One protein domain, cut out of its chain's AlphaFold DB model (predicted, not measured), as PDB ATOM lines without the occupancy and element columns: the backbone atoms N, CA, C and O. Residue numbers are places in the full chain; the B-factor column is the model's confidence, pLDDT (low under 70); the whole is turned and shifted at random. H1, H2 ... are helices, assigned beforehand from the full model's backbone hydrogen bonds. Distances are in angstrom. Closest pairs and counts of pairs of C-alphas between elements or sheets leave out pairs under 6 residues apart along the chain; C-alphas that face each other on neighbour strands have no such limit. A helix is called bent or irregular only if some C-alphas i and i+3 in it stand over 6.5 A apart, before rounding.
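AT A GLANCE: This is residues 5 to 93 of the 94 residues of an uncharacterized protein of Gracilibacter sp. BRH_c7a (UniProt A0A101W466). A helical hairpin, H1 and H2, with H3 crossing both of its helices, makes one end of an elongated domain; H4 leads away from H1 and crosses H6, with the short H5 lying near both H3 and H6. The last helix, H7, makes a small tail at the opposite end of the long axis and touches no helix. The printed part has 89 residues with seven named helices, H1 to H7 in chain order, and no named strand; the class is all helix. The whole is compact, with a radius of gyration of the C-alphas of 12.6 A and spans of 41 by 25 by 24 A.

IN THESE COORDINATES: Find C-alpha 5 at (43.062, 153.756, 97.329); from there H1 runs through residues 5 to 16, 16.5 A long. H2 follows at residues 19 to 28, 14.8 A, and is only just irregular: C-alphas 24 and 27 are 6.7 A apart. Next look for H3, residues 35 to 46, 18.6 A, irregular with C-alphas 36 and 39 at 7.2 A. H4, residues 52 to 61, begins at C-alpha 52, (32.642, 151.297, 93.531), and is 14.3 A long. H5 holds residues 69 to 72, 5.1 A, H6 residues 75 to 83, 12.8 A, and H7 residues 86 to 91, 8.7 A, ending at C-alpha 91, (10.445, 164.218, 103.451).

HOW THE PARTS SIT: Start at the hairpin: H1 and H2 touch, closest at the C-alphas of Ala 13 and Thr 21, 6.0 A, and run opposite ways at a shallow tilt of 34 degrees, only just short of steep. H3 is about perpendicular to H1, at 79 degrees; residues 14 to 15 of H1 alone touch residues 41 to 46 of H3, closest at the C-alphas of Met 14 and Val 42, 5.1 A. With residues 35 to 39 alone H3 touches H2, about perpendicular at 78 degrees, closest at the C-alphas of Thr 19 and Ala 38, 5.5 A. Move on to H4, which touches H1 at a steep tilt of 49 degrees, opposite ways, closest at the C-alphas of Gln 11 and Ala 52, 5.1 A. H4 and H6 touch at a steep tilt of 63 degrees, the same way, with the C-alphas of Leu 58 and Cys 82 closest at 4.1 A. H5 and H6 are close but not clearly touching, with the C-alphas of Leu 70 and Val 78 closest at 6.4 A; H6 and H7 meet only through their link. Every O i to N i+4 pair is within hydrogen-bond range in H1, H4 and H7, against 4 of 6 in H2, 6 of 8 in H3 and 4 of 5 in H6; H5 is too short for such a pair.

THE WHOLE: The two farthest C-alphas, those of Ile 20 and Ile 93, are 41.3 A apart. The printed part has no cut, and no link is long. The mean pLDDT of the printed part is 88.7; look at residues 88 to 93 for values under 70.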
ATOM      1  N   PHE A   5      42.371 155.002  97.663       94.75
ATOM      2  CA  PHE A   5      43.062 153.756  97.329       94.75
ATOM      3  C   PHE A   5      42.151 152.527  97.473       94.75
ATOM      4  O   PHE A   5      42.031 151.731  96.549       94.75
ATOM      5  N   GLN A   6      41.440 152.399  98.596       95.75
ATOM      6  CA  GLN A   6      40.502 151.299  98.842       95.75
ATOM      7  C   GLN A   6      39.325 151.309  97.861       95.75
ATOM      8  O   GLN A   6      38.842 150.250  97.474       95.75
ATOM      9  N   THR A   7      38.870 152.495  97.452       96.38
ATOM     10  CA  THR A   7      37.800 152.636  96.453       96.38
ATOM     11  C   THR A   7      38.274 152.171  95.076       96.38
ATOM     12  O   THR A   7      37.546 151.452  94.398       96.38
ATOM     13  N   HIS A   8      39.501 152.527  94.684       97.19
ATOM     14  CA  HIS A   8      40.107 152.054  93.439       97.19
ATOM     15  C   HIS A   8      40.312 150.535  93.450       97.19
ATOM     16  O   HIS A   8      39.949 149.853  92.496       97.19
ATOM     17  N   LEU A   9      40.830 149.996  94.556       97.44
ATOM     18  CA  LEU A   9      41.044 148.559  94.713       97.44
ATOM     19  C   LEU A   9      39.727 147.772  94.653       97.44
ATOM     20  O   LEU A   9      39.667 146.712  94.038       97.44
ATOM     21  N   LEU A  10      38.652 148.307  95.245       97.31
ATOM     22  CA  LEU A  10      37.319 147.717  95.130       97.31
ATOM     23  C   LEU A  10      36.819 147.722  93.680       97.31
ATOM     24  O   LEU A  10      36.253 146.725  93.243       97.31
ATOM     25  N   GLN A  11      37.040 148.812  92.936       97.75
ATOM     26  CA  GLN A  11      36.650 148.890  91.527       97.75
ATOM     27  C   GLN A  11      37.371 147.824  90.692       97.75
ATOM     28  O   GLN A  11      36.706 147.057  90.006       97.75
ATOM     29  N   GLN A  12      38.696 147.714  90.826       97.94
ATOM     30  CA  GLN A  12      39.479 146.685  90.132       97.94
ATOM     31  C   GLN A  12      38.990 145.275  90.475       97.94
ATOM     32  O   GLN A  12      38.749 144.471  89.580       97.94
ATOM     33  N   ALA A  13      38.744 144.997  91.758       97.69
ATOM     34  CA  ALA A  13      38.231 143.698  92.179       97.69
ATOM     35  C   ALA A  13      36.841 143.391  91.587       97.69
ATOM     36  O   ALA A  13      36.556 142.250  91.225       97.69
ATOM     37  N   MET A  14      35.974 144.399  91.445       96.56
ATOM     38  CA  MET A  14      34.678 144.264  90.767       96.56
ATOM     39  C   MET A  14      34.818 144.050  89.250       96.56
ATOM     40  O   MET A  14      34.003 143.330  88.668       96.56
ATOM     41  N   ASP A  15      35.813 144.661  88.603       97.38
ATOM     42  CA  ASP A  15      36.096 144.495  87.168       97.38
ATOM     43  C   ASP A  15      36.642 143.086  86.867       97.38
ATOM     44  O   ASP A  15      36.170 142.410  85.949       97.38
ATOM     45  N   GLU A  16      37.562 142.607  87.703       97.56
ATOM     46  CA  GLU A  16      38.239 141.308  87.576       97.56
ATOM     47  C   GLU A  16      37.451 140.137  88.188       97.56
ATOM     48  O   GLU A  16      37.852 138.981  88.066       97.56
ATOM     49  N   ALA A  17      36.311 140.415  88.826       97.12
ATOM     50  CA  ALA A  17      35.540 139.446  89.607       97.12
ATOM     51  C   ALA A  17      36.342 138.772  90.747       97.12
ATOM     52  O   ALA A  17      36.046 137.642  91.146       97.12
ATOM     53  N   ASP A  18      37.318 139.482  91.321       97.69
ATOM     54  CA  ASP A  18      38.086 139.041  92.489       97.69
ATOM     55  C   ASP A  18      37.243 139.135  93.770       97.69
ATOM     56  O   ASP A  18      37.276 140.100  94.544       97.69
ATOM     57  N   THR A  19      36.483 138.073  94.020       96.75
ATOM     58  CA  THR A  19      35.646 137.953  95.219       96.75
ATOM     59  C   THR A  19      36.440 137.982  96.528       96.75
ATOM     60  O   THR A  19      35.889 138.397  97.547       96.75
ATOM     61  N   ILE A  20      37.726 137.604  96.532       97.38
ATOM     62  CA  ILE A  20      38.554 137.596  97.745       97.38
ATOM     63  C   ILE A  20      38.805 139.036  98.188       97.38
ATOM     64  O   ILE A  20      38.610 139.368  99.361       97.38
ATOM     65  N   THR A  21      39.197 139.905  97.259       97.44
ATOM     66  CA  THR A  21      39.424 141.325  97.553       97.44
ATOM     67  C   THR A  21      38.120 142.053  97.868       97.44
ATOM     68  O   THR A  21      38.069 142.796  98.853       97.44
ATOM     69  N   ILE A  22      37.031 141.773  97.141       97.50
ATOM     70  CA  ILE A  22      35.696 142.314  97.464       97.50
ATOM     71  C   ILE A  22      35.315 141.971  98.913       97.50
ATOM     72  O   ILE A  22      34.947 142.859  99.687       97.50
ATOM     73  N   ASN A  23      35.473 140.705  99.313       97.62
ATOM     74  CA  ASN A  23      35.124 140.223 100.651       97.62
ATOM     75  C   ASN A  23      35.978 140.820 101.775       97.62
ATOM     76  O   ASN A  23      35.528 140.852 102.919       97.62
ATOM     77  N   LYS A  24      37.180 141.321 101.470       97.00
ATOM     78  CA  LYS A  24      38.023 142.046 102.432       97.00
ATOM     79  C   LYS A  24      37.597 143.505 102.596       97.00
ATOM     80  O   LYS A  24      37.678 144.041 103.698       97.00
ATOM     81  N   ILE A  25      37.167 144.159 101.516       96.88
ATOM     82  CA  ILE A  25      36.904 145.605 101.510       96.88
ATOM     83  C   ILE A  25      35.462 145.926 101.908       96.88
ATOM     84  O   ILE A  25      35.228 146.849 102.688       96.88
ATOM     85  N   MET A  26      34.486 145.175 101.399       95.44
ATOM     86  CA  MET A  26      33.067 145.481 101.589       95.44
ATOM     87  C   MET A  26      32.600 145.542 103.054       95.44
ATOM     88  O   MET A  26      31.839 146.465 103.362       95.44
ATOM     89  N   PRO A  27      33.081 144.689 103.984       95.62
ATOM     90  CA  PRO A  27      32.756 144.811 105.409       95.62
ATOM     91  C   PRO A  27      33.156 146.156 106.037       95.62
ATOM     92  O   PRO A  27      32.530 146.610 106.992       95.62
ATOM     93  N   LEU A  28      34.176 146.828 105.487       94.19
ATOM     94  CA  LEU A  28      34.621 148.150 105.951       94.19
ATOM     95  C   LEU A  28      33.635 149.263 105.568       94.19
ATOM     96  O   LEU A  28      33.665 150.357 106.143       94.19
ATOM     97  N   LEU A  29      32.785 149.006 104.572       93.06
ATOM     98  CA  LEU A  29      31.757 149.926 104.101       93.06
ATOM     99  C   LEU A  29      30.375 149.549 104.641       93.06
ATOM    100  O   LEU A  29      29.625 150.432 105.054       93.06
ATOM    101  N   PHE A  30      30.054 148.259 104.691       93.94
ATOM    102  CA  PHE A  30      28.782 147.733 105.172       93.94
ATOM    103  C   PHE A  30      29.008 146.612 106.184       93.94
ATOM    104  O   PHE A  30      29.412 145.512 105.826       93.94
ATOM    105  N   VAL A  31      28.687 146.880 107.450       91.50
ATOM    106  CA  VAL A  31      28.844 145.908 108.548       91.50
ATOM    107  C   VAL A  31      27.954 144.673 108.355       91.50
ATOM    108  O   VAL A  31      28.287 143.594 108.823       91.50
ATOM    109  N   ASP A  32      26.833 144.819 107.648       92.69
ATOM    110  CA  ASP A  32      25.886 143.748 107.333       92.69
ATOM    111  C   ASP A  32      26.201 143.002 106.021       92.69
ATOM    112  O   ASP A  32      25.378 142.234 105.522       92.69
ATOM    113  N   TYR A  33      27.382 143.226 105.442       94.56
ATOM    114  CA  TYR A  33      27.844 142.501 104.265       94.56
ATOM    115  C   TYR A  33      28.136 141.024 104.581       94.56
ATOM    116  O   TYR A  33      28.852 140.709 105.530       94.56
ATOM    117  N   LEU A  34      27.646 140.121 103.729       94.81
ATOM    118  CA  LEU A  34      27.978 138.696 103.738       94.81
ATOM    119  C   LEU A  34      28.816 138.346 102.509       94.81
ATOM    120  O   LEU A  34      28.558 138.834 101.410       94.81
ATOM    121  N   GLN A  35      29.782 137.442 102.681       94.94
ATOM    122  CA  GLN A  35      30.696 137.043 101.605       94.94
ATOM    123  C   GLN A  35      29.985 136.432 100.387       94.94
ATOM    124  O   GLN A  35      30.462 136.555  99.260       94.94
ATOM    125  N   SER A  36      28.817 135.822 100.603       93.75
ATOM    126  CA  SER A  36      27.956 135.274  99.550       93.75
ATOM    127  C   SER A  36      27.438 136.328  98.570       93.75
ATOM    128  O   SER A  36      26.941 135.972  97.504       93.75
ATOM    129  N   TYR A  37      27.559 137.616  98.892       92.88
ATOM    130  CA  TYR A  37      27.093 138.695  98.033       92.88
ATOM    131  C   TYR A  37      28.121 139.207  97.018       92.88
ATOM    132  O   TYR A  37      27.754 140.000  96.149       92.88
ATOM    133  N   ALA A  38      29.381 138.766  97.082       94.56
ATOM    134  CA  ALA A  38      30.408 139.198  96.133       94.56
ATOM    135  C   ALA A  38      29.998 139.018  94.653       94.56
ATOM    136  O   ALA A  38      30.191 139.961  93.883       94.56
ATOM    137  N   PRO A  39      29.359 137.900  94.234       92.69
ATOM    138  CA  PRO A  39      28.907 137.738  92.851       92.69
ATOM    139  C   PRO A  39      27.893 138.800  92.412       92.69
ATOM    140  O   PRO A  39      27.896 139.214  91.256       92.69
ATOM    141  N   VAL A  40      27.054 139.290  93.330       88.62
ATOM    142  CA  VAL A  40      26.050 140.307  92.997       88.62
ATOM    143  C   VAL A  40      26.705 141.661  92.738       88.62
ATOM    144  O   VAL A  40      26.298 142.380  91.831       88.62
ATOM    145  N   LEU A  41      27.767 141.997  93.476       91.50
ATOM    146  CA  LEU A  41      28.554 143.205  93.212       91.50
ATOM    147  C   LEU A  41      29.238 143.160  91.846       91.50
ATOM    148  O   LEU A  41      29.270 144.167  91.141       91.50
ATOM    149  N   VAL A  42      29.737 141.987  91.452       94.06
ATOM    150  CA  VAL A  42      30.297 141.772  90.112       94.06
ATOM    151  C   VAL A  42      29.218 141.964  89.042       94.06
ATOM    152  O   VAL A  42      29.450 142.686  88.072       94.06
ATOM    153  N   ALA A  43      28.027 141.386  89.231       89.75
ATOM    154  CA  ALA A  43      26.898 141.580  88.319       89.75
ATOM    155  C   ALA A  43      26.492 143.061  88.227       89.75
ATOM    156  O   ALA A  43      26.302 143.591  87.139       89.75
ATOM    157  N   TYR A  44      26.464 143.785  89.346       87.44
ATOM    158  CA  TYR A  44      26.151 145.217  89.366       87.44
ATOM    159  C   TYR A  44      27.156 146.073  88.607       87.44
ATOM    160  O   TYR A  44      26.768 147.024  87.925       87.44
ATOM    161  N   ASN A  45      28.436 145.722  88.676       92.06
ATOM    162  CA  ASN A  45      29.467 146.408  87.914       92.06
ATOM    163  C   ASN A  45      29.329 146.184  86.401       92.06
ATOM    164  O   ASN A  45      29.523 147.125  85.625       92.06
ATOM    165  N   LYS A  46      29.011 144.943  86.002       91.44
ATOM    166  CA  LYS A  46      28.971 144.499  84.600       91.44
ATOM    167  C   LYS A  46      27.653 144.823  83.897       91.44
ATOM    168  O   LYS A  46      27.678 145.273  82.759       91.44
ATOM    169  N   GLU A  47      26.527 144.609  84.566       88.75
ATOM    170  CA  GLU A  47      25.188 144.670  83.967       88.75
ATOM    171  C   GLU A  47      24.485 145.997  84.271       88.75
ATOM    172  O   GLU A  47      23.936 146.626  83.374       88.75
ATOM    173  N   ALA A  48      24.555 146.463  85.523       82.94
ATOM    174  CA  ALA A  48      23.851 147.668  85.976       82.94
ATOM    175  C   ALA A  48      24.713 148.947  85.912       82.94
ATOM    176  O   ALA A  48      24.239 150.056  86.192       82.94
ATOM    177  N   ASN A  49      25.999 148.815  85.563       88.31
ATOM    178  CA  ASN A  49      26.987 149.897  85.572       88.31
ATOM    179  C   ASN A  49      27.000 150.682  86.903       88.31
ATOM    180  O   ASN A  49      27.007 151.914  86.915       88.31
ATOM    181  N   ILE A  50      26.939 149.967  88.029       89.44
ATOM    182  CA  ILE A  50      27.085 150.533  89.374       89.44
ATOM    183  C   ILE A  50      28.542 150.344  89.795       89.44
ATOM    184  O   ILE A  50      29.001 149.216  89.978       89.44
ATOM    185  N   LYS A  51      29.276 151.451  89.932       93.44
ATOM    186  CA  LYS A  51      30.715 151.448  90.220       93.44
ATOM    187  C   LYS A  51      30.995 151.527  91.719       93.44
ATOM    188  O   LYS A  51      30.142 151.921  92.515       93.44
ATOM    189  N   ALA A  52      32.225 151.218  92.128       94.56
ATOM    190  CA  ALA A  52      32.642 151.297  93.531       94.56
ATOM    191  C   ALA A  52      32.406 152.696  94.136       94.56
ATOM    192  O   ALA A  52      31.981 152.824  95.285       94.56
ATOM    193  N   VAL A  53      32.617 153.753  93.344       94.12
ATOM    194  CA  VAL A  53      32.350 155.144  93.746       94.12
ATOM    195  C   VAL A  53      30.872 155.398  94.053       94.12
ATOM    196  O   VAL A  53      30.567 156.143  94.989       94.12
ATOM    197  N   ASP A  54      29.956 154.756  93.328       92.06
ATOM    198  CA  ASP A  54      28.518 154.865  93.567       92.06
ATOM    199  C   ASP A  54      28.162 154.198  94.896       92.06
ATOM    200  O   ASP A  54      27.505 154.802  95.742       92.06
ATOM    201  N   ILE A  55      28.696 153.000  95.142       92.31
ATOM    202  CA  ILE A  55      28.487 152.237  96.381       92.31
ATOM    203  C   ILE A  55      29.024 153.004  97.604       92.31
ATOM    204  O   ILE A  55      28.354 153.099  98.640       92.31
ATOM    205  N   VAL A  56      30.215 153.603  97.496       94.31
ATOM    206  CA  VAL A  56      30.781 154.457  98.554       94.31
ATOM    207  C   VAL A  56      29.918 155.700  98.768       94.31
ATOM    208  O   VAL A  56      29.630 156.062  99.914       94.31
ATOM    209  N   SER A  57      29.462 156.335  97.685       92.75
ATOM    210  CA  SER A  57      28.606 157.524  97.756       92.75
ATOM    211  C   SER A  57      27.253 157.212  98.391       92.75
ATOM    212  O   SER A  57      26.813 157.965  99.258       92.75
ATOM    213  N   LEU A  58      26.651 156.067  98.061       91.81
ATOM    214  CA  LEU A  58      25.427 155.567  98.677       91.81
ATOM    215  C   LEU A  58      25.572 155.488 100.194       91.81
ATOM    216  O   LEU A  58      24.748 156.043 100.920       91.81
ATOM    217  N   LYS A  59      26.633 154.834 100.679       92.88
ATOM    218  CA  LYS A  59      26.865 154.698 102.121       92.88
ATOM    219  C   LYS A  59      27.145 156.043 102.783       92.88
ATOM    220  O   LYS A  59      26.710 156.268 103.909       92.88
ATOM    221  N   ARG A  60      27.850 156.946 102.097       91.88
ATOM    222  CA  ARG A  60      28.136 158.294 102.599       91.88
ATOM    223  C   ARG A  60      26.880 159.136 102.762       91.88
ATOM    224  O   ARG A  60      26.697 159.746 103.809       91.88
ATOM    225  N   LEU A  61      26.029 159.161 101.742       90.38
ATOM    226  CA  LEU A  61      24.789 159.936 101.748       90.38
ATOM    227  C   LEU A  61      23.709 159.283 102.615       90.38
ATOM    228  O   LEU A  61      22.854 159.980 103.157       90.38
ATOM    229  N   ASN A  62      23.774 157.961 102.794       90.38
ATOM    230  CA  ASN A  62      22.805 157.184 103.559       90.38
ATOM    231  C   ASN A  62      23.508 156.259 104.578       90.38
ATOM    232  O   ASN A  62      23.470 155.040 104.433       90.38
ATOM    233  N   PRO A  63      24.114 156.778 105.666       89.88
ATOM    234  CA  PRO A  63      24.947 155.976 106.579       89.88
ATOM    235  C   PRO A  63      24.237 154.793 107.245       89.88
ATOM    236  O   PRO A  63      24.871 153.794 107.584       89.88
ATOM    237  N   ARG A  64      22.914 154.882 107.421       89.19
ATOM    238  CA  ARG A  64      22.081 153.814 108.001       89.19
ATOM    239  C   ARG A  64      21.611 152.779 106.980       89.19
ATOM    240  O   ARG A  64      20.963 151.816 107.376       89.19
ATOM    241  N   ILE A  65      21.909 152.976 105.696       89.38
ATOM    242  CA  ILE A  65      21.515 152.029 104.664       89.38
ATOM    243  C   ILE A  65      22.260 150.710 104.862       89.38
ATOM    244  O   ILE A  65      23.463 150.683 105.168       89.38
ATOM    245  N   ARG A  66      21.492 149.634 104.736       90.31
ATOM    246  CA  ARG A  66      21.965 148.259 104.774       90.31
ATOM    247  C   ARG A  66      22.425 147.849 103.393       90.31
ATOM    248  O   ARG A  66      21.921 148.352 102.390       90.31
ATOM    249  N   PHE A  67      23.367 146.927 103.345       89.56
ATOM    250  CA  PHE A  67      23.880 146.421 102.087       89.56
ATOM    251  C   PHE A  67      22.778 145.757 101.258       89.56
ATOM    252  O   PHE A  67      22.684 146.003 100.061       89.56
ATOM    253  N   CYS A  68      21.865 145.020 101.900       85.62
ATOM    254  CA  CYS A  68      20.748 144.372 101.210       85.62
ATOM    255  C   CYS A  68      19.820 145.344 100.460       85.62
ATOM    256  O   CYS A  68      19.146 144.933  99.520       85.62
ATOM    257  N   CYS A  69      19.810 146.634 100.816       82.56
ATOM    258  CA  CYS A  69      19.052 147.648 100.086       82.56
ATOM    259  C   CYS A  69      19.517 147.787  98.634       82.56
ATOM    260  O   CYS A  69      18.717 148.164  97.788       82.56
ATOM    261  N   LEU A  70      20.775 147.455  98.333       80.88
ATOM    262  CA  LEU A  70      21.260 147.410  96.958       80.88
ATOM    263  C   LEU A  70      20.436 146.440  96.102       80.88
ATOM    264  O   LEU A  70      20.183 146.767  94.956       80.88
ATOM    265  N   PHE A  71      19.955 145.331  96.675       78.62
ATOM    266  CA  PHE A  71      19.237 144.260  95.965       78.62
ATOM    267  C   PHE A  71      17.729 144.444  95.889       78.62
ATOM    268  O   PHE A  71      17.079 143.919  94.992       78.62
ATOM    269  N   ILE A  72      17.161 145.141  96.869       78.69
ATOM    270  CA  ILE A  72      15.708 145.302  96.992       78.69
ATOM    271  C   ILE A  72      15.196 146.367  96.017       78.69
ATOM    272  O   ILE A  72      14.034 146.346  95.615       78.69
ATOM    273  N   PHE A  73      16.055 147.309  95.635       78.19
ATOM    274  CA  PHE A  73      15.679 148.442  94.808       78.19
ATOM    275  C   PHE A  73      16.167 148.272  93.372       78.19
ATOM    276  O   PHE A  73      17.286 147.834  93.127       78.19
ATOM    277  N   GLY A  74      15.326 148.672  92.417       75.06
ATOM    278  CA  GLY A  74      15.719 148.715  91.012       75.06
ATOM    279  C   GLY A  74      16.899 149.663  90.777       75.06
ATOM    280  O   GLY A  74      17.086 150.642  91.506       75.06
ATOM    281  N   GLU A  75      17.662 149.398  89.717       80.62
ATOM    282  CA  GLU A  75      18.885 150.128  89.354       80.62
ATOM    283  C   GLU A  75      18.719 151.655  89.392       80.62
ATOM    284  O   GLU A  75      19.544 152.358  89.980       80.62
ATOM    285  N   GLY A  76      17.640 152.178  88.802       81.75
ATOM    286  CA  GLY A  76      17.384 153.619  88.751       81.75
ATOM    287  C   GLY A  76      17.267 154.251  90.139       81.75
ATOM    288  O   GLY A  76      17.811 155.331  90.379       81.75
ATOM    289  N   LEU A  77      16.632 153.547  91.082       83.19
ATOM    290  CA  LEU A  77      16.540 154.003  92.462       83.19
ATOM    291  C   LEU A  77      17.902 153.903  93.149       83.19
ATOM    292  O   LEU A  77      18.323 154.874  93.766       83.19
ATOM    293  N   VAL A  78      18.645 152.804  92.985       83.69
ATOM    294  CA  VAL A  78      20.005 152.682  93.544       83.69
ATOM    295  C   VAL A  78      20.900 153.831  93.076       83.69
ATOM    296  O   VAL A  78      21.491 154.521  93.909       83.69
ATOM    297  N   LYS A  79      20.928 154.127  91.772       84.62
ATOM    298  CA  LYS A  79      21.678 155.261  91.206       84.62
ATOM    299  C   LYS A  79      21.210 156.607  91.759       84.62
ATOM    300  O   LYS A  79      22.038 157.465  92.065       84.62
ATOM    301  N   PHE A  80      19.904 156.790  91.941       85.12
ATOM    302  CA  PHE A  80      19.360 157.980  92.591       85.12
ATOM    303  C   PHE A  80      19.871 158.125  94.033       85.12
ATOM    304  O   PHE A  80      20.341 159.203  94.405       85.12
ATOM    305  N   MET A  81      19.854 157.049  94.825       85.88
ATOM    306  CA  MET A  81      20.335 157.040  96.212       85.88
ATOM    307  C   MET A  81      21.855 157.264  96.324       85.88
ATOM    308  O   MET A  81      22.333 157.755  97.343       85.88
ATOM    309  N   CYS A  82      22.628 156.944  95.282       86.56
ATOM    310  CA  CYS A  82      24.065 157.241  95.228       86.56
ATOM    311  C   CYS A  82      24.356 158.746  95.111       86.56
ATOM    312  O   CYS A  82      25.455 159.187  95.445       86.56
ATOM    313  N   ARG A  83      23.379 159.536  94.647       86.31
ATOM    314  CA  ARG A  83      23.494 160.990  94.436       86.31
ATOM    315  C   ARG A  83      22.690 161.813  95.440       86.31
ATOM    316  O   ARG A  83      22.936 163.006  95.568       86.31
ATOM    317  N   ASN A  84      21.745 161.190  96.145       84.00
ATOM    318  CA  ASN A  84      20.795 161.878  97.015       84.00
ATOM    319  C   ASN A  84      20.694 161.217  98.392       84.00
ATOM    320  O   ASN A  84      20.792 159.997  98.539       84.00
ATOM    321  N   ASN A  85      20.414 162.033  99.409       79.44
ATOM    322  CA  ASN A  85      19.998 161.532 100.710       79.44
ATOM    323  C   ASN A  85      18.525 161.108 100.642       79.44
ATOM    324  O   ASN A  85      17.621 161.924 100.460       79.44
ATOM    325  N   VAL A  86      18.274 159.818 100.821       77.38
ATOM    326  CA  VAL A  86      16.947 159.209 100.674       77.38
ATOM    327  C   VAL A  86      15.964 159.740 101.712       77.38
ATOM    328  O   VAL A  86      14.769 159.873 101.447       77.38
ATOM    329  N   ARG A  87      16.463 160.123 102.891       72.88
ATOM    330  CA  ARG A  87      15.635 160.712 103.947       72.88
ATOM    331  C   ARG A  87      15.089 162.081 103.543       72.88
ATOM    332  O   ARG A  87      13.998 162.439 103.970       72.88
ATOM    333  N   GLU A  88      15.830 162.842 102.743       66.75
ATOM    334  CA  GLU A  88      15.365 164.126 102.208       66.75
ATOM    335  C   GLU A  88      14.372 163.941 101.066       66.75
ATOM    336  O   GLU A  88      13.436 164.724 100.956       66.75
ATOM    337  N   TYR A  89      14.539 162.890 100.257       65.19
ATOM    338  CA  TYR A  89      13.569 162.533  99.226       65.19
ATOM    339  C   TYR A  89      12.201 162.237  99.844       65.19
ATOM    340  O   TYR A  89      11.243 162.926  99.518       65.19
ATOM    341  N   PHE A  90      12.111 161.309 100.802       65.38
ATOM    342  CA  PHE A  90      10.821 160.954 101.408       65.38
ATOM    343  C   PHE A  90      10.174 162.096 102.203       65.38
ATOM    344  O   PHE A  90       8.955 162.192 102.212       65.38
ATOM    345  N   LYS A  91      10.964 163.004 102.793       62.94
ATOM    346  CA  LYS A  91      10.445 164.218 103.451       62.94
ATOM    347  C   LYS A  91       9.739 165.195 102.504       62.94
ATOM    348  O   LYS A  91       8.993 166.034 102.982       62.94
ATOM    349  N   LYS A  92      10.027 165.159 101.198       53.88
ATOM    350  CA  LYS A  92       9.413 166.063 100.205       53.88
ATOM    351  C   LYS A  92       8.068 165.560  99.676       53.88
ATOM    352  O   LYS A  92       7.389 166.305  98.982       53.88
ATOM    353  N   ILE A  93       7.728 164.302  99.947       55.47
ATOM    354  CA  ILE A  93       6.531 163.615  99.427       55.47
ATOM    355  C   ILE A  93       5.532 163.314 100.558       55.47
ATOM    356  O   ILE A  93       4.441 162.818 100.299       55.47
TER     357      ILE A  93